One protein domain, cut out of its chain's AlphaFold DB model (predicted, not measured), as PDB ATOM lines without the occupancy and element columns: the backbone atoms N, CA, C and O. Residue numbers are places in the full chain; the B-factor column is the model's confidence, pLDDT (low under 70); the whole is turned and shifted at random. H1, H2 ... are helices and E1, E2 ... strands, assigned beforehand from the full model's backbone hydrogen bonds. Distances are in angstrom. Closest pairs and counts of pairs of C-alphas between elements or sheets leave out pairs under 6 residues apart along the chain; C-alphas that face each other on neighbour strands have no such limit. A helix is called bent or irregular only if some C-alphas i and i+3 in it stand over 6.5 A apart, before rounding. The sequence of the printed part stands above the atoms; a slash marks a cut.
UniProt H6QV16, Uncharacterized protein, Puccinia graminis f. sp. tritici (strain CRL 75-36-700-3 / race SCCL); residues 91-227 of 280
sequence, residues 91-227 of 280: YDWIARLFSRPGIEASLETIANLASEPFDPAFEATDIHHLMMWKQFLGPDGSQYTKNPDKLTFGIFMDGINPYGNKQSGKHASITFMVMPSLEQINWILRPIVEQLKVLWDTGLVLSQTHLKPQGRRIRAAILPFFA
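What this domain is: This is residues 91 to 227 of the 280 residues of an uncharacterized protein of Puccinia graminis f. sp. tritici (strain CRL 75-36-700-3 / race SCCL) (UniProt H6QV16). A narrow three-stranded sheet makes the core, its long strands E1 and E3 side by side, with helix H1 over one face near short E2 and helix H4 beside E3 at the sheet's own level. H2 and H3 lie on the E1 side, and a long loop, residues 157 to 185, reaches far past the end of E1 and folds back to H4. The printed part has 137 residues with four named helices and three named strands, in the order H1 H2 H3 E1 H4 E2 E3; the sheet order E1 E3 E2 is mixed, and the class is mixed, helices and strands, with under half of the residues in named elements. The whole is loose, with a radius of gyration of the C-alphas of 18.6 A and spans of 56 by 47 by 30 A.

How they stand to each other: Start at H1, residues 91 to 98, which is on the sheet of E1, residues 150 to 156, E3, residues 216 to 225, and E2, residues 204 to 206, at a height of 9.1 A. It lies over E2 and, only just, over E3 with 3 C-alphas; its closest C-alphas to E2 are Ala 95 and Leu 206, 6.6 A. Next, H2, residues 103 to 115, only just touches H3, residues 131 to 135, with 3 pairs of C-alphas within 8 A, made by residues 114 to 115 of H2 alone; the closest are Ala 114 and Lys 134, 6.6 A. E1 and E3 are parallel at 28 degrees, with N 153 and O 221 at 2.8 A. H4, residues 186 to 200, stands at the sheet's level; its closest C-alphas to E3 are Leu 199 and Arg 219, 4.7 A. E2 and E3 form a hairpin, antiparallel at 134 degrees, with N 204 and O 218 at 2.8 A. In H1, H2 and H3 every O i to N i+4 pair is within hydrogen-bond range; in H4 9 of 11 are.

Where its parts are: Find C-alpha 91 at (159.989, 150.645, 199.049), where H1 begins its 10.6 A. H2 runs 18.3 A and H3 6.0 A. E1 starts at C-alpha 150, (154.287, 145.892, 187.168), and runs 19.4 A. H4 covers 19.1 A and is only just irregular: C-alphas 188 and 191 are 6.9 A apart. After E2, 6.3 A, E3 runs 27.5 A to C-alpha 225 at (145.272, 161.070, 186.572).

The domain as a whole: The C-alphas farthest apart, Ser 168 and Gln 214, are 58.6 A from each other. The printed part has no cut. The links H2 to H3, H3 to E1 and E1 to H4 are long, and residues 178 to 191 stand free, of which 186 to 191 belong to H4. The model's pLDDT is under 70 at residues 156 to 186 and residue 227.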
ATOM      1  N   TYR A  91     159.568 152.047 199.036       94.88
ATOM      2  CA  TYR A  91     159.989 150.645 199.049       94.88
ATOM      3  C   TYR A  91     159.413 149.900 200.251       94.88
ATOM      4  O   TYR A  91     158.814 148.839 200.080       94.88
ATOM      5  N   ASP A  92     159.497 150.492 201.445       94.31
ATOM      6  CA  ASP A  92     158.918 149.914 202.664       94.31
ATOM      7  C   ASP A  92     157.391 149.819 202.570       94.31
ATOM      8  O   ASP A  92     156.759 148.898 203.094       94.31
ATOM      9  N   TRP A  93     156.756 150.790 201.909       94.75
ATOM     10  CA  TRP A  93     155.326 150.738 201.634       94.75
ATOM     11  C   TRP A  93     154.967 149.589 200.681       94.75
ATOM     12  O   TRP A  93     154.062 148.820 201.003       94.75
ATOM     13  N   ILE A  94     155.705 149.407 199.578       96.19
ATOM     14  CA  ILE A  94     155.507 148.298 198.630       96.19
ATOM     15  C   ILE A  94     155.751 146.952 199.321       96.19
ATOM     16  O   ILE A  94     154.923 146.053 199.208       96.19
ATOM     17  N   ALA A  95     156.827 146.808 200.095       95.75
ATOM     18  CA  ALA A  95     157.115 145.579 200.834       95.75
ATOM     19  C   ALA A  95     155.961 145.210 201.783       95.75
ATOM     20  O   ALA A  95     155.497 144.069 201.802       95.75
ATOM     21  N   ARG A  96     155.423 146.196 202.516       95.88
ATOM     22  CA  ARG A  96     154.236 146.000 203.363       95.88
ATOM     23  C   ARG A  96     152.985 145.668 202.561       95.88
ATOM     24  O   ARG A  96     152.174 144.890 203.049       95.88
ATOM     25  N   LEU A  97     152.808 146.243 201.372       95.44
ATOM     26  CA  LEU A  97     151.686 145.932 200.487       95.44
ATOM     27  C   LEU A  97     151.731 144.460 200.044       95.44
ATOM     28  O   LEU A  97     150.749 143.749 200.226       95.44
ATOM     29  N   PHE A  98     152.880 143.981 199.561       96.62
ATOM     30  CA  PHE A  98     153.083 142.589 199.125       96.62
ATOM     31  C   PHE A  98     153.154 141.570 200.270       96.62
ATOM     32  O   PHE A  98     153.065 140.367 200.036       96.62
ATOM     33  N   SER A  99     153.291 142.028 201.513       96.19
ATOM     34  CA  SER A  99     153.205 141.164 202.697       96.19
ATOM     35  C   SER A  99     151.760 140.879 203.126       96.19
ATOM     36  O   SER A  99     151.534 140.044 204.002       96.19
ATOM     37  N   ARG A 100     150.767 141.572 202.549       95.12
ATOM     38  CA  ARG A 100     149.356 141.413 202.922       95.12
ATOM     39  C   ARG A 100     148.707 140.246 202.169       95.12
ATOM     40  O   ARG A 100     148.860 140.161 200.948       95.12
ATOM     41  N   PRO A 101     147.913 139.406 202.857       95.00
ATOM     42  CA  PRO A 101     147.126 138.374 202.197       95.00
ATOM     43  C   PRO A 101     146.142 138.986 201.193       95.00
ATOM     44  O   PRO A 101     145.608 140.074 201.406       95.00
ATOM     45  N   GLY A 102     145.916 138.282 200.084       93.50
ATOM     46  CA  GLY A 102     144.963 138.667 199.037       93.50
ATOM     47  C   GLY A 102     145.497 139.648 197.987       93.50
ATOM     48  O   GLY A 102     145.086 139.544 196.837       93.50
ATOM     49  N   ILE A 103     146.453 140.525 198.321       94.81
ATOM     50  CA  ILE A 103     146.976 141.535 197.379       94.81
ATOM     51  C   ILE A 103     147.546 140.897 196.113       94.81
ATOM     52  O   ILE A 103     147.192 141.299 195.010       94.81
ATOM     53  N   GLU A 104     148.408 139.893 196.262       95.88
ATOM     54  CA  GLU A 104     149.041 139.249 195.108       95.88
ATOM     55  C   GLU A 104     148.018 138.540 194.213       95.88
ATOM     56  O   GLU A 104     148.115 138.636 192.994       95.88
ATOM     57  N   ALA A 105     146.995 137.911 194.802       95.38
ATOM     58  CA  ALA A 105     145.906 137.295 194.047       95.38
ATOM     59  C   ALA A 105     145.054 138.344 193.309       95.38
ATOM     60  O   ALA A 105     144.678 138.136 192.161       95.38
ATOM     61  N   SER A 106     144.778 139.495 193.932       93.38
ATOM     62  CA  SER A 106     144.068 140.600 193.277       93.38
ATOM     63  C   SER A 106     144.862 141.190 192.110       93.38
ATOM     64  O   SER A 106     144.277 141.469 191.066       93.38
ATOM     65  N   LEU A 107     146.182 141.351 192.261       95.12
ATOM     66  CA  LEU A 107     147.057 141.817 191.181       95.12
ATOM     67  C   LEU A 107     147.078 140.832 190.006       95.12
ATOM     68  O   LEU A 107     147.054 141.269 188.860       95.12
ATOM     69  N   GLU A 108     147.074 139.525 190.279       95.75
ATOM     70  CA  GLU A 108     146.979 138.485 189.247       95.75
ATOM     71  C   GLU A 108     145.660 138.586 188.467       95.75
ATOM     72  O   GLU A 108     145.657 138.611 187.238       95.75
ATOM     73  N   THR A 109     144.530 138.725 189.169       93.31
ATOM     74  CA  THR A 109     143.211 138.911 188.541       93.31
ATOM     75  C   THR A 109     143.184 140.141 187.638       93.31
ATOM     76  O   THR A 109     142.723 140.063 186.501       93.31
ATOM     77  N   ILE A 110     143.715 141.269 188.116       91.50
ATOM     78  CA  ILE A 110     143.787 142.514 187.343       91.50
ATOM     79  C   ILE A 110     144.689 142.350 186.115       91.50
ATOM     80  O   ILE A 110     144.333 142.803 185.029       91.50
ATOM     81  N   ALA A 111     145.834 141.682 186.256       93.75
ATOM     82  CA  ALA A 111     146.745 141.415 185.147       93.75
ATOM     83  C   ALA A 111     146.089 140.543 184.059       93.75
ATOM     84  O   ALA A 111     146.281 140.800 182.866       93.75
ATOM     85  N   ASN A 112     145.266 139.568 184.455       93.25
ATOM     86  CA  ASN A 112     144.487 138.750 183.527       93.25
ATOM     87  C   ASN A 112     143.450 139.590 182.766       93.25
ATOM     88  O   ASN A 112     143.445 139.550 181.538       93.25
ATOM     89  N   LEU A 113     142.667 140.430 183.456       89.62
ATOM     90  CA  LEU A 113     141.740 141.375 182.805       89.62
ATOM     91  C   LEU A 113     142.478 142.326 181.855       89.62
ATOM     92  O   LEU A 113     142.057 142.569 180.725       89.62
ATOM     93  N   ALA A 114     143.619 142.865 182.285       91.44
ATOM     94  CA  ALA A 114     144.429 143.754 181.465       91.44
ATOM     95  C   ALA A 114     144.968 143.052 180.206       91.44
ATOM     96  O   ALA A 114     145.153 143.721 179.192       91.44
ATOM     97  N   SER A 115     145.163 141.732 180.234       91.56
ATOM     98  CA  SER A 115     145.665 140.944 179.099       91.56
ATOM     99  C   SER A 115     144.642 140.726 177.986       91.56
ATOM    100  O   SER A 115     145.034 140.381 176.872       91.56
ATOM    101  N   GLU A 116     143.351 140.923 178.255       91.38
ATOM    102  CA  GLU A 116     142.313 140.792 177.230       91.38
ATOM    103  C   GLU A 116     142.527 141.817 176.098       91.38
ATOM    104  O   GLU A 116     142.953 142.946 176.376       91.38
ATOM    105  N   PRO A 117     142.256 141.473 174.825       90.81
ATOM    106  CA  PRO A 117     142.352 142.423 173.721       90.81
ATOM    107  C   PRO A 117     141.430 143.632 173.919       90.81
ATOM    108  O   PRO A 117     140.377 143.532 174.540       90.81
ATOM    109  N   PHE A 118     141.817 144.784 173.368       92.19
ATOM    110  CA  PHE A 118     140.914 145.931 173.315       92.19
ATOM    111  C   PHE A 118     139.752 145.636 172.360       92.19
ATOM    112  O   PHE A 118     139.989 145.357 171.183       92.19
ATOM    113  N   ASP A 119     138.522 145.749 172.857       90.88
ATOM    114  CA  ASP A 119     137.302 145.677 172.058       90.88
ATOM    115  C   ASP A 119     136.607 147.052 172.050       90.88
ATOM    116  O   ASP A 119     136.103 147.485 173.088       90.88
ATOM    117  N   PRO A 120     136.574 147.767 170.909       89.56
ATOM    118  CA  PRO A 120     135.917 149.068 170.814       89.56
ATOM    119  C   PRO A 120     134.383 148.992 170.883       89.56
ATOM    120  O   PRO A 120     133.749 150.031 171.058       89.56
ATOM    121  N   ALA A 121     133.782 147.811 170.709       92.69
ATOM    122  CA  ALA A 121     132.337 147.610 170.800       92.69
ATOM    123  C   ALA A 121     131.876 147.253 172.222       92.69
ATOM    124  O   ALA A 121     130.683 147.340 172.517       92.69
ATOM    125  N   PHE A 122     132.802 146.860 173.099       89.38
ATOM    126  CA  PHE A 122     132.502 146.511 174.479       89.38
ATOM    127  C   PHE A 122     132.300 147.762 175.341       89.38
ATOM    128  O   PHE A 122     133.108 148.694 175.330       89.38
ATOM    129  N   GLU A 123     131.236 147.769 176.143       86.75
ATOM    130  CA  GLU A 123     131.018 148.810 177.143       86.75
ATOM    131  C   GLU A 123     132.026 148.643 178.287       86.75
ATOM    132  O   GLU A 123     131.933 147.724 179.100       86.75
ATOM    133  N   ALA A 124     133.021 149.529 178.346       81.25
ATOM    134  CA  ALA A 124     134.073 149.460 179.352       81.25
ATOM    135  C   ALA A 124     133.508 149.633 180.774       81.25
ATOM    136  O   ALA A 124     133.165 150.733 181.198       81.25
ATOM    137  N   THR A 125     133.486 148.540 181.535       81.50
ATOM    138  CA  THR A 125     133.077 148.523 182.951       81.50
ATOM    139  C   THR A 125     134.225 148.768 183.937       81.50
ATOM    140  O   THR A 125     133.985 148.936 185.129       81.50
ATOM    141  N   ASP A 126     135.469 148.792 183.450       81.12
ATOM    142  CA  ASP A 126     136.688 148.951 184.244       81.12
ATOM    143  C   ASP A 126     137.769 149.666 183.411       81.12
ATOM    144  O   ASP A 126     137.817 149.539 182.182       81.12
ATOM    145  N   ILE A 127     138.661 150.411 184.074       84.31
ATOM    146  CA  ILE A 127     139.775 151.127 183.436       84.31
ATOM    147  C   ILE A 127     140.711 150.190 182.659       84.31
ATOM    148  O   ILE A 127     141.302 150.603 181.660       84.31
ATOM    149  N   HIS A 128     140.827 148.927 183.072       88.38
ATOM    150  CA  HIS A 128     141.673 147.923 182.432       88.38
ATOM    151  C   HIS A 128     141.152 147.472 181.060       88.38
ATOM    152  O   HIS A 128     141.923 146.874 180.306       88.38
ATOM    153  N   HIS A 129     139.904 147.795 180.698       87.62
ATOM    154  CA  HIS A 129     139.362 147.600 179.347       87.62
ATOM    155  C   HIS A 129     139.751 148.729 178.382       87.62
ATOM    156  O   HIS A 129     139.645 148.568 177.167       87.62
ATOM    157  N   LEU A 130     140.226 149.873 178.887       87.69
ATOM    158  CA  LEU A 130     140.508 151.041 178.056       87.69
ATOM    159  C   LEU A 130     141.760 150.838 177.195       87.69
ATOM    160  O   LEU A 130     142.802 150.389 177.674       87.69
ATOM    161  N   MET A 131     141.690 151.300 175.942       89.69
ATOM    162  CA  MET A 131     142.792 151.267 174.969       89.69
ATOM    163  C   MET A 131     144.120 151.783 175.549       89.69
ATOM    164  O   MET A 131     145.156 151.157 175.344       89.69
ATOM    165  N   MET A 132     144.090 152.867 176.335       88.06
ATOM    166  CA  MET A 132     145.278 153.439 176.985       88.06
ATOM    167  C   MET A 132     145.998 152.428 177.893       88.06
ATOM    168  O   MET A 132     147.223 152.353 177.884       88.06
ATOM    169  N   TRP A 133     145.257 151.615 178.652       89.81
ATOM    170  CA  TRP A 133     145.836 150.605 179.542       89.81
ATOM    171  C   TRP A 133     146.370 149.396 178.774       89.81
ATOM    172  O   TRP A 133     147.365 148.807 179.199       89.81
ATOM    173  N   LYS A 134     145.750 149.054 177.638       90.88
ATOM    174  CA  LYS A 134     146.198 147.974 176.745       90.88
ATOM    175  C   LYS A 134     147.456 148.350 175.959       90.88
ATOM    176  O   LYS A 134     148.327 147.517 175.738       90.88
ATOM    177  N   GLN A 135     147.568 149.616 175.562       92.00
ATOM    178  CA  GLN A 135     148.675 150.132 174.755       92.00
ATOM    179  C   GLN A 135     149.810 150.742 175.577       92.00
ATOM    180  O   GLN A 135     150.826 151.136 175.009       92.00
ATOM    181  N   PHE A 136     149.677 150.824 176.902       92.50
ATOM    182  CA  PHE A 136     150.760 151.306 177.749       92.50
ATOM    183  C   PHE A 136     151.923 150.308 177.737       92.50
ATOM    184  O   PHE A 136     151.846 149.240 178.350       92.50
ATOM    185  N   LEU A 137     152.995 150.649 177.020       93.06
ATOM    186  CA  LEU A 137     154.179 149.807 176.872       93.06
ATOM    187  C   LEU A 137     155.205 150.090 177.970       93.06
ATOM    188  O   LEU A 137     155.462 151.236 178.340       93.06
ATOM    189  N   GLY A 138     155.816 149.023 178.476       89.31
ATOM    190  CA  GLY A 138     156.958 149.110 179.371       89.31
ATOM    191  C   GLY A 138     158.278 149.337 178.634       89.31
ATOM    192  O   GLY A 138     158.324 149.303 177.404       89.31
ATOM    193  N   PRO A 139     159.388 149.469 179.382       85.12
ATOM    194  CA  PRO A 139     160.731 149.575 178.804       85.12
ATOM    195  C   PRO A 139     161.134 148.386 177.916       85.12
ATOM    196  O   PRO A 139     162.046 148.499 177.108       85.12
ATOM    197  N   ASP A 140     160.464 147.241 178.070       88.81
ATOM    198  CA  ASP A 140     160.666 146.025 177.275       88.81
ATOM    199  C   ASP A 140     159.835 145.991 175.977       88.81
ATOM    200  O   ASP A 140     159.853 144.989 175.266       88.81
ATOM    201  N   GLY A 141     159.076 147.050 175.677       89.56
ATOM    202  CA  GLY A 141     158.191 147.132 174.511       89.56
ATOM    203  C   GLY A 141     156.923 146.282 174.622       89.56
ATOM    204  O   GLY A 141     156.104 146.280 173.708       89.56
ATOM    205  N   SER A 142     156.727 145.570 175.735       92.69
ATOM    206  CA  SER A 142     155.515 144.794 175.994       92.69
ATOM    207  C   SER A 142     154.499 145.619 176.778       92.69
ATOM    208  O   SER A 142     154.874 146.530 177.517       92.69
ATOM    209  N   GLN A 143     153.212 145.277 176.667       94.44
ATOM    210  CA  GLN A 143     152.179 145.869 177.519       94.44
ATOM    211  C   GLN A 143     152.599 145.777 178.995       94.44
ATOM    212  O   GLN A 143     152.965 144.713 179.497       94.44
ATOM    213  N   TYR A 144     152.584 146.909 179.686       94.75
ATOM    214  CA  TYR A 144     153.056 147.030 181.058       94.75
ATOM    215  C   TYR A 144     152.056 146.427 182.049       94.75
ATOM    216  O   TYR A 144     152.433 145.707 182.964       94.75
ATOM    217  N   THR A 145     150.770 146.679 181.821       93.25
ATOM    218  CA  THR A 145     149.659 146.421 182.753       93.25
ATOM    219  C   THR A 145     149.247 144.951 182.850       93.25
ATOM    220  O   THR A 145     148.549 144.578 183.785       93.25
ATOM    221  N   LYS A 146     149.704 144.100 181.924       93.62
ATOM    222  CA  LYS A 146     149.414 142.656 181.909       93.62
ATOM    223  C   LYS A 146     150.245 141.832 182.897       93.62
ATOM    224  O   LYS A 146     150.187 140.608 182.867       93.62
ATOM    225  N   ASN A 147     151.108 142.464 183.694       94.00
ATOM    226  CA  ASN A 147     152.010 141.759 184.597       94.00
ATOM    227  C   ASN A 147     151.738 142.172 186.056       94.00
ATOM    228  O   ASN A 147     151.849 143.357 186.370       94.00
ATOM    229  N   PRO A 148     151.462 141.220 186.964       94.75
ATOM    230  CA  PRO A 148     151.181 141.506 188.374       94.75
ATOM    231  C   PRO A 148     152.386 142.082 189.146       94.75
ATOM    232  O   PRO A 148     152.217 142.630 190.233       94.75
ATOM    233  N   ASP A 149     153.607 141.973 188.609       95.12
ATOM    234  CA  ASP A 149     154.830 142.608 189.126       95.12
ATOM    235  C   ASP A 149     154.984 144.081 188.721       95.12
ATOM    236  O   ASP A 149     155.874 144.770 189.226       95.12
ATOM    237  N   LYS A 150     154.177 144.562 187.771       94.81
ATOM    238  CA  LYS A 150     154.287 145.892 187.168       94.81
ATOM    239  C   LYS A 150     153.141 146.775 187.672       94.81
ATOM    240  O   LYS A 150     152.064 146.823 187.088       94.81
ATOM    241  N   LEU A 151     153.377 147.471 188.782       95.00
ATOM    242  CA  LEU A 151     152.385 148.332 189.421       95.00
ATOM    243  C   LEU A 151     152.185 149.650 188.669       95.00
ATOM    244  O   LEU A 151     153.140 150.281 188.219       95.00
ATOM    245  N   THR A 152     150.951 150.138 188.648       91.44
ATOM    246  CA  THR A 152     150.641 151.485 188.161       91.44
ATOM    247  C   THR A 152     150.207 152.361 189.331       91.44
ATOM    248  O   THR A 152     149.213 152.075 189.995       91.44
ATOM    249  N   PHE A 153     150.927 153.455 189.569       89.00
ATOM    250  CA  PHE A 153     150.530 154.511 190.492       89.00
ATOM    251  C   PHE A 153     149.823 155.635 189.737       89.00
ATOM    252  O   PHE A 153     150.341 156.150 188.749       89.00
ATOM    253  N   GLY A 154     148.661 156.051 190.232       81.25
ATOM    254  CA  GLY A 154     148.017 157.285 189.791       81.25
ATOM    255  C   GLY A 154     148.565 158.480 190.568       81.25
ATOM    256  O   GLY A 154     148.592 158.439 191.799       81.25
ATOM    257  N   ILE A 155     148.966 159.550 189.878       76.56
ATOM    258  CA  ILE A 155     149.164 160.858 190.517       76.56
ATOM    259  C   ILE A 155     147.930 161.726 190.286       76.56
ATOM    260  O   ILE A 155     147.545 161.992 189.149       76.56
ATOM    261  N   PHE A 156     147.312 162.142 191.385       68.94
ATOM    262  CA  PHE A 156     146.171 163.048 191.403       68.94
ATOM    263  C   PHE A 156     146.655 164.500 191.325       68.94
ATOM    264  O   PHE A 156     147.580 164.887 192.045       68.94
ATOM    265  N   MET A 157     146.014 165.300 190.475       67.25
ATOM    266  CA  MET A 157     146.241 166.742 190.373       67.25
ATOM    267  C   MET A 157     144.910 167.486 190.484       67.25
ATOM    268  O   MET A 157     144.014 167.264 189.672       67.25
ATOM    269  N   ASP A 158     144.801 168.378 191.471       66.12
ATOM    270  CA  ASP A 158     143.648 169.269 191.618       66.12
ATOM    271  C   ASP A 158     143.870 170.563 190.832       66.12
ATOM    272  O   ASP A 158     144.918 171.205 190.947       66.12
ATOM    273  N   GLY A 159     142.878 170.951 190.036       62.75
ATOM    274  CA  GLY A 159     142.895 172.218 189.316       62.75
ATOM    275  C   GLY A 159     142.357 173.337 190.200       62.75
ATOM    276  O   GLY A 159     141.365 173.161 190.906       62.75
ATOM    277  N   ILE A 160     142.966 174.518 190.140       65.19
ATOM    278  CA  ILE A 160     142.453 175.680 190.868       65.19
ATOM    279  C   ILE A 160     141.323 176.343 190.075       65.19
ATOM    280  O   ILE A 160     141.385 176.432 188.846       65.19
ATOM    281  N   ASN A 161     140.291 176.837 190.764       67.12
ATOM    282  CA  ASN A 161     139.309 177.724 190.143       67.12
ATOM    283  C   ASN A 161     139.857 179.164 190.167       67.12
ATOM    284  O   ASN A 161     139.932 179.752 191.251       67.12
ATOM    285  N   PRO A 162     140.219 179.761 189.014       65.38
ATOM    286  CA  PRO A 162     140.820 181.098 188.964       65.38
ATOM    287  C   PRO A 162     139.867 182.214 189.421       65.38
ATOM    288  O   PRO A 162     140.315 183.317 189.710       65.38
ATOM    289  N   TYR A 163     138.562 181.942 189.510       67.50
ATOM    290  CA  TYR A 163     137.544 182.898 189.956       67.50
ATOM    291  C   TYR A 163     137.159 182.728 191.437       67.50
ATOM    292  O   TYR A 163     136.279 183.433 191.937       67.50
ATOM    293  N   GLY A 164     137.822 181.810 192.151       59.03
ATOM    294  CA  GLY A 164     137.547 181.478 193.546       59.03
ATOM    295  C   GLY A 164     136.364 180.521 193.737       59.03
ATOM    296  O   GLY A 164     135.468 180.408 192.901       59.03
ATOM    297  N   ASN A 165     136.343 179.827 194.880       58.59
ATOM    298  CA  ASN A 165     135.330 178.820 195.230       58.59
ATOM    299  C   ASN A 165     134.004 179.454 195.699       58.59
ATOM    300  O   ASN A 165     133.558 179.226 196.823       58.59
ATOM    301  N   LYS A 166     133.362 180.275 194.864       55.06
ATOM    302  CA  LYS A 166     131.992 180.746 195.120       55.06
ATOM    303  C   LYS A 166     131.000 179.753 194.517       55.06
ATOM    304  O   LYS A 166     131.075 179.473 193.326       55.06
ATOM    305  N   GLN A 167     130.040 179.274 195.315       45.44
ATOM    306  CA  GLN A 167     129.011 178.299 194.900       45.44
ATOM    307  C   GLN A 167     128.156 178.734 193.690       45.44
ATOM    308  O   GLN A 167     127.498 177.896 193.090       45.44
ATOM    309  N   SER A 168     128.170 180.022 193.326       45.25
ATOM    310  CA  SER A 168     127.409 180.609 192.210       45.25
ATOM    311  C   SER A 168     128.318 181.193 191.102       45.25
ATOM    312  O   SER A 168     127.894 181.991 190.271       45.25
ATOM    313  N   GLY A 169     129.615 180.859 191.109       51.75
ATOM    314  CA  GLY A 169     130.586 181.311 190.106       51.75
ATOM    315  C   GLY A 169     130.695 180.370 188.902       51.75
ATOM    316  O   GLY A 169     130.370 179.189 188.993       51.75
ATOM    317  N   LYS A 170     131.200 180.877 187.767       46.50
ATOM    318  CA  LYS A 170     131.502 180.047 186.587       46.50
ATOM    319  C   LYS A 170     132.465 178.917 186.976       46.50
ATOM    320  O   LYS A 170     133.518 179.171 187.561       46.50
ATOM    321  N   HIS A 171     132.117 177.681 186.622       53.97
ATOM    322  CA  HIS A 171     132.978 176.514 186.808       53.97
ATOM    323  C   HIS A 171     134.090 176.524 185.752       53.97
ATOM    324  O   HIS A 171     133.933 175.974 184.667       53.97
ATOM    325  N   ALA A 172     135.207 177.180 186.060       56.19
ATOM    326  CA  ALA A 172     136.442 177.075 185.292       56.19
ATOM    327  C   ALA A 172     137.499 176.379 186.153       56.19
ATOM    328  O   ALA A 172     137.647 176.702 187.330       56.19
ATOM    329  N   SER A 173     138.227 175.427 185.572       61.03
ATOM    330  CA  SER A 173     139.374 174.787 186.213       61.03
ATOM    331  C   SER A 173     140.618 175.093 185.395       61.03
ATOM    332  O   SER A 173     140.627 174.892 184.181       61.03
ATOM    333  N   ILE A 174     141.655 175.600 186.057       61.34
ATOM    334  CA  ILE A 174     142.987 175.742 185.476       61.34
ATOM    335  C   ILE A 174     143.922 174.836 186.266       61.34
ATOM    336  O   ILE A 174     144.061 174.966 187.482       61.34
ATOM    337  N   THR A 175     144.571 173.909 185.568       59.81
ATOM    338  CA  THR A 175     145.596 173.040 186.152       59.81
ATOM    339  C   THR A 175     146.959 173.559 185.732       59.81
ATOM    340  O   THR A 175     147.276 173.582 184.545       59.81
ATOM    341  N   PHE A 176     147.775 173.973 186.699       57.31
ATOM    342  CA  PHE A 176     149.157 174.351 186.438       57.31
ATOM    343  C   PHE A 176     150.067 173.155 186.717       57.31
ATOM    344  O   PHE A 176     150.321 172.818 187.871       57.31
ATOM    345  N   MET A 177     150.607 172.535 185.667       55.66
ATOM    346  CA  MET A 177     151.798 171.693 185.803       55.66
ATOM    347  C   MET A 177     153.023 172.602 185.799       55.66
ATOM    348  O   MET A 177     153.691 172.784 184.783       55.66
ATOM    349  N   VAL A 178     153.279 173.238 186.941       51.88
ATOM    350  CA  VAL A 178     154.489 174.038 187.123       51.88
ATOM    351  C   VAL A 178     155.633 173.078 187.398       51.88
ATOM    352  O   VAL A 178     155.630 172.385 188.412       51.88
ATOM    353  N   MET A 179     156.621 173.044 186.508       47.12
ATOM    354  CA  MET A 179     157.933 172.503 186.841       47.12
ATOM    355  C   MET A 179     158.608 173.547 187.741       47.12
ATOM    356  O   MET A 179     158.970 174.614 187.240       47.12
ATOM    357  N   PRO A 180     158.714 173.327 189.065       51.06
ATOM    358  CA  PRO A 180     159.361 174.302 189.929       51.06
ATOM    359  C   PRO A 180     160.809 174.485 189.480       51.06
ATOM    360  O   PRO A 180     161.447 173.533 189.020       51.06
ATOM    361  N   SER A 181     161.335 175.702 189.626       52.88
ATOM    362  CA  SER A 181     162.761 175.940 189.422       52.88
ATOM    363  C   SER A 181     163.565 174.934 190.260       52.88
ATOM    364  O   SER A 181     163.196 174.596 191.389       52.88
ATOM    365  N   LEU A 182     164.642 174.415 189.663       51.81
ATOM    366  CA  LEU A 182     165.430 173.244 190.083       51.81
ATOM    367  C   LEU A 182     165.876 173.203 191.563       51.81
ATOM    368  O   LEU A 182     166.317 172.153 192.038       51.81
ATOM    369  N   GLU A 183     165.784 174.311 192.298       55.00
ATOM    370  CA  GLU A 183     166.470 174.515 193.575       55.00
ATOM    371  C   GLU A 183     165.594 174.290 194.826       55.00
ATOM    372  O   GLU A 183     166.117 173.839 195.847       55.00
ATOM    373  N   GLN A 184     164.277 174.550 194.790       53.81
ATOM    374  CA  GLN A 184     163.470 174.648 196.027       53.81
ATOM    375  C   GLN A 184     162.650 173.394 196.374       53.81
ATOM    376  O   GLN A 184     162.722 172.899 197.497       53.81
ATOM    377  N   ILE A 185     161.884 172.846 195.426       57.56
ATOM    378  CA  ILE A 185     160.993 171.691 195.680       57.56
ATOM    379  C   ILE A 185     161.756 170.354 195.616       57.56
ATOM    380  O   ILE A 185     161.311 169.328 196.139       57.56
ATOM    381  N   ASN A 186     162.956 170.376 195.034       65.56
ATOM    382  CA  ASN A 186     163.743 169.183 194.778       65.56
ATOM    383  C   ASN A 186     164.092 168.436 196.073       65.56
ATOM    384  O   ASN A 186     163.951 167.231 196.117       65.56
ATOM    385  N   TRP A 187     164.447 169.101 197.175       73.31
ATOM    386  CA  TRP A 187     164.906 168.383 198.379       73.31
ATOM    387  C   TRP A 187     163.838 167.530 199.073       73.31
ATOM    388  O   TRP A 187     164.180 166.509 199.666       73.31
ATOM    389  N   ILE A 188     162.564 167.920 198.982       77.44
ATOM    390  CA  ILE A 188     161.448 167.168 199.575       77.44
ATOM    391  C   ILE A 188     160.974 166.069 198.620       77.44
ATOM    392  O   ILE A 188     160.671 164.962 199.059       77.44
ATOM    393  N   LEU A 189     160.922 166.351 197.314       78.94
ATOM    394  CA  LEU A 189     160.469 165.376 196.319       78.94
ATOM    395  C   LEU A 189     161.563 164.398 195.887       78.94
ATOM    396  O   LEU A 189     161.262 163.296 195.440       78.94
ATOM    397  N   ARG A 190     162.837 164.756 196.026       81.19
ATOM    398  CA  ARG A 190     163.968 163.951 195.562       81.19
ATOM    399  C   ARG A 190     163.943 162.524 196.101       81.19
ATOM    400  O   ARG A 190     164.066 161.629 195.272       81.19
ATOM    401  N   PRO A 191     163.706 162.265 197.403       84.62
ATOM    402  CA  PRO A 191     163.644 160.894 197.898       84.62
ATOM    403  C   PRO A 191     162.578 160.057 197.192       84.62
ATOM    404  O   PRO A 191     162.837 158.903 196.863       84.62
ATOM    405  N   ILE A 192     161.386 160.607 196.942       86.19
ATOM    406  CA  ILE A 192     160.323 159.858 196.261       86.19
ATOM    407  C   ILE A 192     160.623 159.711 194.765       86.19
ATOM    408  O   ILE A 192     160.453 158.626 194.218       86.19
ATOM    409  N   VAL A 193     161.160 160.747 194.115       86.38
ATOM    410  CA  VAL A 193     161.564 160.710 192.699       86.38
ATOM    411  C   VAL A 193     162.670 159.681 192.461       86.38
ATOM    412  O   VAL A 193     162.569 158.889 191.529       86.38
ATOM    413  N   GLU A 194     163.704 159.637 193.302       87.81
ATOM    414  CA  GLU A 194     164.774 158.636 193.214       87.81
ATOM    415  C   GLU A 194     164.216 157.216 193.376       87.81
ATOM    416  O   GLU A 194     164.568 156.321 192.605       87.81
ATOM    417  N   GLN A 195     163.268 157.025 194.299       91.38
ATOM    418  CA  GLN A 195     162.617 155.731 194.489       91.38
ATOM    419  C   GLN A 195     161.785 155.300 193.278       91.38
ATOM    420  O   GLN A 195     161.877 154.152 192.840       91.38
ATOM    421  N   LEU A 196     161.020 156.223 192.698       91.81
ATOM    422  CA  LEU A 196     160.223 155.996 191.492       91.81
ATOM    423  C   LEU A 196     161.095 155.686 190.272       91.81
ATOM    424  O   LEU A 196     160.750 154.805 189.489       91.81
ATOM    425  N   LYS A 197     162.249 156.350 190.132       91.12
ATOM    426  CA  LYS A 197     163.214 156.060 189.060       91.12
ATOM    427  C   LYS A 197     163.726 154.626 189.140       91.12
ATOM    428  O   LYS A 197     163.729 153.934 188.126       91.12
ATOM    429  N   VAL A 198     164.104 154.167 190.334       92.44
ATOM    430  CA  VAL A 198     164.509 152.768 190.548       92.44
ATOM    431  C   VAL A 198     163.363 151.821 190.214       92.44
ATOM    432  O   VAL A 198     163.583 150.844 189.513       92.44
ATOM    433  N   LEU A 199     162.135 152.104 190.658       94.25
ATOM    434  CA  LEU A 199     160.978 151.251 190.366       94.25
ATOM    435  C   LEU A 199     160.662 151.148 188.868       94.25
ATOM    436  O   LEU A 199     160.227 150.087 188.422       94.25
ATOM    437  N   TRP A 200     160.870 152.214 188.097       92.81
ATOM    438  CA  TRP A 200     160.639 152.210 186.652       92.81
ATOM    439  C   TRP A 200     161.729 151.449 185.884       92.81
ATOM    440  O   TRP A 200     161.414 150.618 185.031       92.81
ATOM    441  N   ASP A 201     162.995 151.717 186.199       90.69
ATOM    442  CA  ASP A 201     164.146 151.239 185.430       90.69
ATOM    443  C   ASP A 201     164.581 149.823 185.854       90.69
ATOM    444  O   ASP A 201     164.292 148.806 185.206       90.69
ATOM    445  N   THR A 202     165.231 149.722 187.013       91.81
ATOM    446  CA  THR A 202     165.798 148.460 187.495       91.81
ATOM    447  C   THR A 202     164.752 147.584 188.185       91.81
ATOM    448  O   THR A 202     164.762 146.363 188.010       91.81
ATOM    449  N   GLY A 203     163.794 148.179 188.887       93.19
ATOM    450  CA  GLY A 203     162.821 147.521 189.754       93.19
ATOM    451  C   GLY A 203     163.357 147.260 191.167       93.19
ATOM    452  O   GLY A 203     164.557 147.110 191.389       93.19
ATOM    453  N   LEU A 204     162.442 147.168 192.128       95.31
ATOM    454  CA  LEU A 204     162.709 146.836 193.525       95.31
ATOM    455  C   LEU A 204     162.660 145.317 193.724       95.31
ATOM    456  O   LEU A 204     161.644 144.687 193.440       95.31
ATOM    457  N   VAL A 205     163.730 144.720 194.248       96.88
ATOM    458  CA  VAL A 205     163.739 143.298 194.620       96.88
ATOM    459  C   VAL A 205     163.248 143.153 196.056       96.88
ATOM    460  O   VAL A 205     163.896 143.625 196.988       96.88
ATOM    461  N   LEU A 206     162.111 142.487 196.229       95.94
ATOM    462  CA  LEU A 206     161.623 142.053 197.532       95.94
ATOM    463  C   LEU A 206     162.198 140.668 197.819       95.94
ATOM    464  O   LEU A 206     162.081 139.785 196.973       95.94
ATOM    465  N   SER A 207     162.799 140.474 198.994       95.81
ATOM    466  CA  SER A 207     163.371 139.182 199.405       95.81
ATOM    467  C   SER A 207     162.308 138.119 199.680       95.81
ATOM    468  O   SER A 207     162.570 136.937 199.504       95.81
ATOM    469  N   GLN A 208     161.116 138.546 200.099       94.81
ATOM    470  CA  GLN A 208     159.979 137.691 200.413       94.81
ATOM    471  C   GLN A 208     158.677 138.477 200.219       94.81
ATOM    472  O   GLN A 208     158.611 139.669 200.530       94.81
ATOM    473  N   THR A 209     157.632 137.805 199.741       96.38
ATOM    474  CA  THR A 209     156.248 138.305 199.741       96.38
ATOM    475  C   THR A 209     155.306 137.268 200.352       96.38
ATOM    476  O   THR A 209     155.742 136.181 200.739       96.38
ATOM    477  N   HIS A 210     154.019 137.601 200.482       96.25
ATOM    478  CA  HIS A 210     153.030 136.719 201.097       96.25
ATOM    479  C   HIS A 210     152.889 135.373 200.363       96.25
ATOM    480  O   HIS A 210     152.860 134.329 201.009       96.25
ATOM    481  N   LEU A 211     152.827 135.390 199.027       96.25
ATOM    482  CA  LEU A 211     152.700 134.192 198.188       96.25
ATOM    483  C   LEU A 211     154.028 133.705 197.599       96.25
ATOM    484  O   LEU A 211     154.095 132.558 197.160       96.25
ATOM    485  N   LYS A 212     155.081 134.533 197.573       93.81
ATOM    486  CA  LYS A 212     156.395 134.161 197.021       93.81
ATOM    487  C   LYS A 212     157.486 134.253 198.096       93.81
ATOM    488  O   LYS A 212     158.121 135.301 198.242       93.81
ATOM    489  N   PRO A 213     157.753 133.156 198.835       93.88
ATOM    490  CA  PRO A 213     158.810 133.097 199.845       93.88
ATOM    491  C   PRO A 213     160.210 133.398 199.305       93.88
ATOM    492  O   PRO A 213     161.044 133.915 200.034       93.88
ATOM    493  N   GLN A 214     160.461 133.100 198.025       94.38
ATOM    494  CA  GLN A 214     161.728 133.396 197.346       94.38
ATOM    495  C   GLN A 214     161.839 134.862 196.890       94.38
ATOM    496  O   GLN A 214     162.839 135.244 196.280       94.38
ATOM    497  N   GLY A 215     160.809 135.668 197.148       94.12
ATOM    498  CA  GLY A 215     160.757 137.053 196.725       94.12
ATOM    499  C   GLY A 215     160.361 137.230 195.262       94.12
ATOM    500  O   GLY A 215     160.036 136.280 194.544       94.12
ATOM    501  N   ARG A 216     160.341 138.490 194.824       94.94
ATOM    502  CA  ARG A 216     160.029 138.892 193.444       94.94
ATOM    503  C   ARG A 216     160.523 140.309 193.167       94.94
ATOM    504  O   ARG A 216     160.750 141.095 194.087       94.94
ATOM    505  N   ARG A 217     160.697 140.638 191.886       96.38
ATOM    506  CA  ARG A 217     161.086 141.981 191.445       96.38
ATOM    507  C   ARG A 217     159.845 142.763 191.043       96.38
ATOM    508  O   ARG A 217     159.187 142.392 190.081       96.38
ATOM    509  N   ILE A 218     159.601 143.871 191.728       96.50
ATOM    510  CA  ILE A 218     158.483 144.772 191.474       96.50
ATOM    511  C   ILE A 218     158.959 145.975 190.674       96.50
ATOM    512  O   ILE A 218     159.973 146.597 190.999       96.50
ATOM    513  N   ARG A 219     158.209 146.330 189.638       96.00
ATOM    514  CA  ARG A 219     158.363 147.590 188.915       96.00
ATOM    515  C   ARG A 219     157.146 148.465 189.143       96.00
ATOM    516  O   ARG A 219     156.069 147.958 189.446       96.00
ATOM    517  N   ALA A 220     157.325 149.772 189.000       95.19
ATOM    518  CA  ALA A 220     156.198 150.687 189.031       95.19
ATOM    519  C   ALA A 220     156.304 151.811 188.001       95.19
ATOM    520  O   ALA A 220     157.393 152.304 187.712       95.19
ATOM    521  N   ALA A 221     155.153 152.214 187.475       93.38
ATOM    522  CA  ALA A 221     154.978 153.359 186.598       93.38
ATOM    523  C   ALA A 221     154.066 154.390 187.262       93.38
ATOM    524  O   ALA A 221     153.168 154.020 188.016       93.38
ATOM    525  N   ILE A 222     154.260 155.670 186.952       89.50
ATOM    526  CA  ILE A 222     153.289 156.713 187.295       89.50
ATOM    527  C   ILE A 222     152.488 157.053 186.049       89.50
ATOM    528  O   ILE A 222     153.067 157.423 185.029       89.50
ATOM    529  N   LEU A 223     151.165 156.989 186.165       83.44
ATOM    530  CA  LEU A 223     150.246 157.552 185.188       83.44
ATOM    531  C   LEU A 223     149.580 158.802 185.781       83.44
ATOM    532  O   LEU A 223     149.018 158.741 186.881       83.44
ATOM    533  N   PRO A 224     149.644 159.954 185.093       74.50
ATOM    534  CA  PRO A 224     148.936 161.144 185.530       74.50
ATOM    535  C   PRO A 224     147.430 160.928 185.405       74.50
ATOM    536  O   PRO A 224     146.919 160.609 184.333       74.50
ATOM    537  N   PHE A 225     146.724 161.118 186.517       70.06
ATOM    538  CA  PHE A 225     145.272 161.070 186.572       70.06
ATOM    539  C   PHE A 225     144.744 162.469 186.894       70.06
ATOM    540  O   PHE A 225     144.760 162.928 188.039       70.06
ATOM    541  N   PHE A 226     144.308 163.172 185.849       70.56
ATOM    542  CA  PHE A 226     143.775 164.530 185.946       70.56
ATOM    543  C   PHE A 226     142.318 164.494 186.398       70.56
ATOM    544  O   PHE A 226     141.396 164.489 185.585       70.56
ATOM    545  N   ALA A 227     142.110 164.460 187.705       67.75
ATOM    546  CA  ALA A 227     140.789 164.550 188.298       67.75
ATOM    547  C   ALA A 227     140.884 165.321 189.607       67.75
ATOM    548  O   ALA A 227     141.807 165.089 190.378       67.75
TER     549      ALA A 227